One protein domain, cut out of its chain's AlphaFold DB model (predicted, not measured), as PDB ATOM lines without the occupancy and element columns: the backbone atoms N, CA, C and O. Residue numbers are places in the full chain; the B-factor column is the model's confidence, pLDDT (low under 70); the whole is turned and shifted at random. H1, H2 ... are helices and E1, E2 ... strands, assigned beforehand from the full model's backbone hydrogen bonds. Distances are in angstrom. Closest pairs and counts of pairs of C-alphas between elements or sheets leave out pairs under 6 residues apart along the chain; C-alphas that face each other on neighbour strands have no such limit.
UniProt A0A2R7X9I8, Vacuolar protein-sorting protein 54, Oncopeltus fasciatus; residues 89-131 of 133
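AT A GLANCE: This is residues 89 to 131 of the 133 residues of the protein "Vacuolar protein-sorting protein 54" of Oncopeltus fasciatus (UniProt A0A2R7X9I8). One helix, H1, stands in the middle of a flat model, with the strand hairpin E1 and E2 on one side, E1 nearer, and short H2 loosely on the other. The printed part has 43 residues, in the order H1, H2, E1, E2; the class is mixed, helices and strands. It is only just compact, close to loose, with a radius of gyration of the C-alphas of 10.8 A and spans of 26 by 26 by 14 A.

HOW THE PARTS SIT: H1, residues 89 to 100, and H2, residues 107 to 112, are close but not clearly touching, the closest C-alphas, of Thr 89 and Leu 110, 6.2 A apart; they run opposite ways at a steep tilt of 54 degrees. H1 and E1, residues 122 to 124, have their closest C-alphas, of Gln 91 and Leu 122, 6.2 A apart. E1 and E2, residues 127 to 129, form an antiparallel hairpin, with N 122 and O 129 within hydrogen-bond range at 2.8 A. H1 and E2 are apart. Every O i to N i+4 pair is within range in H1; in H2 0 of 2, beside 2 of 3 O i to N i+3 pairs.

IN THESE COORDINATES: H1 is 16.0 A long from C-alpha 89 at (65.347, -14.666, 94.578), H2 9.3 A, E1 6.7 A, and E2 6.8 A to C-alpha 129 at (53.090, -7.196, 101.116).

THE WHOLE: The C-alphas farthest apart, of Ser 108 and Ala 130, are 27.1 A apart. The printed part has no cut and no long link. Residues 105 to 117 have pLDDT under 70.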
ATOM      1  N   THR A  89      65.775 -13.568  95.458       85.12
ATOM      2  CA  THR A  89      65.347 -14.666  94.578       85.12
ATOM      3  C   THR A  89      63.836 -14.895  94.606       85.12
ATOM      4  O   THR A  89      63.235 -15.224  93.584       85.12
ATOM      5  N   PHE A  90      63.196 -14.694  95.760       87.19
ATOM      6  CA  PHE A  90      61.749 -14.811  95.892       87.19
ATOM      7  C   PHE A  90      61.032 -13.617  95.254       87.19
ATOM      8  O   PHE A  90      60.042 -13.800  94.549       87.19
ATOM      9  N   GLN A  91      61.569 -12.405  95.417       89.50
ATOM     10  CA  GLN A  91      61.062 -11.221  94.718       89.50
ATOM     11  C   GLN A  91      61.140 -11.388  93.191       89.50
ATOM     12  O   GLN A  91      60.198 -11.045  92.479       89.50
ATOM     13  N   GLU A  92      62.232 -11.955  92.677       86.56
ATOM     14  CA  GLU A  92      62.385 -12.257  91.250       86.56
ATOM     15  C   GLU A  92      61.409 -13.322  90.757       86.56
ATOM     16  O   GLU A  92      60.869 -13.181  89.661       86.56
ATOM     17  N   LEU A  93      61.153 -14.362  91.558       88.19
ATOM     18  CA  LEU A  93      60.138 -15.367  91.244       88.19
ATOM     19  C   LEU A  93      58.773 -14.716  91.045       88.19
ATOM     20  O   LEU A  93      58.101 -14.970  90.048       88.19
ATOM     21  N   VAL A  94      58.377 -13.866  91.989       89.81
ATOM     22  CA  VAL A  94      57.083 -13.186  91.958       89.81
ATOM     23  C   VAL A  94      56.994 -12.245  90.758       89.81
ATOM     24  O   VAL A  94      56.001 -12.294  90.032       89.81
ATOM     25  N   ASN A  95      58.051 -11.482  90.473       88.62
ATOM     26  CA  ASN A  95      58.118 -10.634  89.280       88.62
ATOM     27  C   ASN A  95      58.012 -11.467  87.989       88.62
ATOM     28  O   ASN A  95      57.245 -11.133  87.093       88.62
ATOM     29  N   HIS A  96      58.713 -12.601  87.908       86.75
ATOM     30  CA  HIS A  96      58.663 -13.488  86.746       86.75
ATOM     31  C   HIS A  96      57.267 -14.082  86.519       86.75
ATOM     32  O   HIS A  96      56.812 -14.198  85.378       86.75
ATOM     33  N   ILE A  97      56.583 -14.461  87.601       90.12
ATOM     34  CA  ILE A  97      55.203 -14.945  87.538       90.12
ATOM     35  C   ILE A  97      54.276 -13.818  87.071       90.12
ATOM     36  O   ILE A  97      53.432 -14.073  86.215       90.12
ATOM     37  N   ALA A  98      54.448 -12.594  87.574       87.88
ATOM     38  CA  ALA A  98      53.648 -11.444  87.158       87.88
ATOM     39  C   ALA A  98      53.835 -11.117  85.663       87.88
ATOM     40  O   ALA A  98      52.850 -10.910  84.957       87.88
ATOM     41  N   ASP A  99      55.075 -11.150  85.169       86.00
ATOM     42  CA  ASP A  99      55.398 -10.782  83.788       86.00
ATOM     43  C   ASP A  99      55.041 -11.876  82.770       86.00
ATOM     44  O   ASP A  99      54.602 -11.582  81.656       86.00
ATOM     45  N   LYS A 100      55.279 -13.151  83.110       86.00
ATOM     46  CA  LYS A 100      55.201 -14.272  82.152       86.00
ATOM     47  C   LYS A 100      54.144 -15.319  82.480       86.00
ATOM     48  O   LYS A 100      53.953 -16.235  81.682       86.00
ATOM     49  N   GLY A 101      53.510 -15.259  83.649       86.00
ATOM     50  CA  GLY A 101      52.511 -16.243  84.079       86.00
ATOM     51  C   GLY A 101      53.063 -17.656  84.299       86.00
ATOM     52  O   GLY A 101      52.302 -18.621  84.256       86.00
ATOM     53  N   THR A 102      54.379 -17.817  84.496       83.62
ATOM     54  CA  THR A 102      55.019 -19.137  84.641       83.62
ATOM     55  C   THR A 102      55.933 -19.213  85.863       83.62
ATOM     56  O   THR A 102      56.639 -18.262  86.196       83.62
ATOM     57  N   PHE A 103      55.945 -20.385  86.507       81.69
ATOM     58  CA  PHE A 103      56.749 -20.682  87.703       81.69
ATOM     59  C   PHE A 103      58.203 -21.082  87.402       81.69
ATOM     60  O   PHE A 103      58.997 -21.280  88.319       81.69
ATOM     61  N   SER A 104      58.568 -21.231  86.128       76.19
ATOM     62  CA  SER A 104      59.889 -21.718  85.735       76.19
ATOM     63  C   SER A 104      60.916 -20.589  85.755       76.19
ATOM     64  O   SER A 104      60.987 -19.796  84.818       76.19
ATOM     65  N   LEU A 105      61.741 -20.538  86.801       67.31
ATOM     66  CA  LEU A 105      62.930 -19.688  86.828       67.31
ATOM     67  C   LEU A 105      64.091 -20.373  86.101       67.31
ATOM     68  O   LEU A 105      64.434 -21.518  86.392       67.31
ATOM     69  N   ASN A 106      64.739 -19.658  85.181       66.12
ATOM     70  CA  ASN A 106      66.007 -20.108  84.615       66.12
ATOM     71  C   ASN A 106      67.084 -20.076  85.710       66.12
ATOM     72  O   ASN A 106      67.296 -19.036  86.332       66.12
ATOM     73  N   ALA A 107      67.807 -21.185  85.901       63.41
ATOM     74  CA  ALA A 107      68.865 -21.312  86.911       63.41
ATOM     75  C   ALA A 107      69.940 -20.207  86.822       63.41
ATOM     76  O   ALA A 107      70.539 -19.837  87.824       63.41
ATOM     77  N   SER A 108      70.140 -19.624  85.637       61.03
ATOM     78  CA  SER A 108      71.061 -18.507  85.403       61.03
ATOM     79  C   SER A 108      70.642 -17.190  86.076       61.03
ATOM     80  O   SER A 108      71.513 -16.379  86.373       61.03
ATOM     81  N   LEU A 109      69.343 -16.969  86.328       59.75
ATOM     82  CA  LEU A 109      68.841 -15.781  87.038       59.75
ATOM     83  C   LEU A 109      69.095 -15.883  88.549       59.75
ATOM     84  O   LEU A 109      69.488 -14.903  89.169       59.75
ATOM     85  N   LEU A 110      68.990 -17.094  89.108       60.00
ATOM     86  CA  LEU A 110      69.223 -17.363  90.533       60.00
ATOM     87  C   LEU A 110      70.681 -17.120  90.963       60.00
ATOM     88  O   LEU A 110      70.927 -16.717  92.095       60.00
ATOM     89  N   ILE A 111      71.644 -17.346  90.063       56.19
ATOM     90  CA  ILE A 111      73.088 -17.247  90.348       56.19
ATOM     91  C   ILE A 111      73.585 -15.790  90.285       56.19
ATOM     92  O   ILE A 111      74.555 -15.428  90.946       56.19
ATOM     93  N   ALA A 112      72.924 -14.919  89.514       55.00
ATOM     94  CA  ALA A 112      73.357 -13.531  89.342       55.00
ATOM     95  C   ALA A 112      73.103 -12.651  90.582       55.00
ATOM     96  O   ALA A 112      73.727 -11.594  90.715       55.00
ATOM     97  N   ASN A 113      72.215 -13.082  91.488       52.62
ATOM     98  CA  ASN A 113      71.708 -12.252  92.580       52.62
ATOM     99  C   ASN A 113      72.053 -12.756  93.997       52.62
ATOM    100  O   ASN A 113      71.416 -12.354  94.968       52.62
ATOM    101  N   GLU A 114      73.136 -13.531  94.158       53.91
ATOM    102  CA  GLU A 114      73.717 -13.896  95.472       53.91
ATOM    103  C   GLU A 114      74.232 -12.694  96.303       53.91
ATOM    104  O   GLU A 114      74.839 -12.847  97.364       53.91
ATOM    105  N   LYS A 115      73.981 -11.453  95.872       55.34
ATOM    106  CA  LYS A 115      74.154 -10.281  96.729       55.34
ATOM    107  C   LYS A 115      72.970 -10.203  97.688       55.34
ATOM    108  O   LYS A 115      72.032  -9.481  97.389       55.34
ATOM    109  N   ASN A 116      73.057 -10.945  98.799       59.34
ATOM    110  CA  ASN A 116      72.375 -10.890 100.117       59.34
ATOM    111  C   ASN A 116      71.445  -9.691 100.456       59.34
ATOM    112  O   ASN A 116      71.469  -9.182 101.577       59.34
ATOM    113  N   LYS A 117      70.629  -9.185  99.535       66.44
ATOM    114  CA  LYS A 117      69.738  -8.055  99.768       66.44
ATOM    115  C   LYS A 117      68.365  -8.616 100.071       66.44
ATOM    116  O   LYS A 117      67.555  -8.848  99.181       66.44
ATOM    117  N   VAL A 118      68.152  -8.874 101.350       76.75
ATOM    118  CA  VAL A 118      66.828  -9.158 101.875       76.75
ATOM    119  C   VAL A 118      66.023  -7.864 101.976       76.75
ATOM    120  O   VAL A 118      66.564  -6.810 102.321       76.75
ATOM    121  N   ALA A 119      64.743  -7.927 101.624       82.50
ATOM    122  CA  ALA A 119      63.797  -6.832 101.815       82.50
ATOM    123  C   ALA A 119      62.796  -7.221 102.902       82.50
ATOM    124  O   ALA A 119      62.399  -8.371 102.978       82.50
ATOM    125  N   SER A 120      62.328  -6.276 103.714       86.06
ATOM    126  CA  SER A 120      61.302  -6.586 104.721       86.06
ATOM    127  C   SER A 120      59.905  -6.786 104.116       86.06
ATOM    128  O   SER A 120      58.997  -7.254 104.794       86.06
ATOM    129  N   VAL A 121      59.703  -6.413 102.849       90.44
ATOM    130  CA  VAL A 121      58.420  -6.507 102.144       90.44
ATOM    131  C   VAL A 121      58.615  -7.068 100.739       90.44
ATOM    132  O   VAL A 121      59.627  -6.799 100.091       90.44
ATOM    133  N   LEU A 122      57.620  -7.820 100.279       92.25
ATOM    134  CA  LEU A 122      57.474  -8.281  98.906       92.25
ATOM    135  C   LEU A 122      56.702  -7.229  98.109       92.25
ATOM    136  O   LEU A 122      55.692  -6.705  98.575       92.25
ATOM    137  N   PHE A 123      57.153  -6.954  96.897       91.44
ATOM    138  CA  PHE A 123      56.472  -6.071  95.960       91.44
ATOM    139  C   PHE A 123      55.718  -6.888  94.911       91.44
ATOM    140  O   PHE A 123      56.268  -7.840  94.359       91.44
ATOM    141  N   ILE A 124      54.474  -6.513  94.623       90.38
ATOM    142  CA  ILE A 124      53.708  -7.036  93.484       90.38
ATOM    143  C   ILE A 124      53.172  -5.823  92.726       90.38
ATOM    144  O   ILE A 124      52.275  -5.134  93.204       90.38
ATOM    145  N   GLY A 125      53.773  -5.516  91.572       85.81
ATOM    146  CA  GLY A 125      53.570  -4.217  90.926       85.81
ATOM    147  C   GLY A 125      54.000  -3.080  91.861       85.81
ATOM    148  O   GLY A 125      55.139  -3.066  92.326       85.81
ATOM    149  N   ASP A 126      53.071  -2.176  92.175       88.81
ATOM    150  CA  ASP A 126      53.296  -1.047  93.091       88.81
ATOM    151  C   ASP A 126      52.853  -1.330  94.543       88.81
ATOM    152  O   ASP A 126      53.065  -0.508  95.441       88.81
ATOM    153  N   GLU A 127      52.247  -2.493  94.803       93.56
ATOM    154  CA  GLU A 127      51.730  -2.862  96.121       93.56
ATOM    155  C   GLU A 127      52.781  -3.594  96.970       93.56
ATOM    156  O   GLU A 127      53.594  -4.375  96.469       93.56
ATOM    157  N   LYS A 128      52.760  -3.339  98.286       93.62
ATOM    158  CA  LYS A 128      53.693  -3.911  99.269       93.62
ATOM    159  C   LYS A 128      52.984  -4.926 100.153       93.62
ATOM    160  O   LYS A 128      51.963  -4.612 100.760       93.62
ATOM    161  N   PHE A 129      53.599  -6.090 100.315       92.25
ATOM    162  CA  PHE A 129      53.090  -7.196 101.116       92.25
ATOM    163  C   PHE A 129      54.124  -7.608 102.161       92.25
ATOM    164  O   PHE A 129      55.311  -7.739 101.864       92.25
ATOM    165  N   ALA A 130      53.681  -7.826 103.396       91.06
ATOM    166  CA  ALA A 130      54.510  -8.482 104.396       91.06
ATOM    167  C   ALA A 130      54.541  -9.983 104.094       91.06
ATOM    168  O   ALA A 130      53.487 -10.601 103.932       91.06
ATOM    169  N   VAL A 131      55.736 -10.566 104.028       89.50
ATOM    170  CA  VAL A 131      55.881 -12.023 103.990       89.50
ATOM    171  C   VAL A 131      55.925 -12.502 105.428       89.50
ATOM    172  O   VAL A 131      56.652 -11.947 106.247       89.50
TER     173      VAL A 131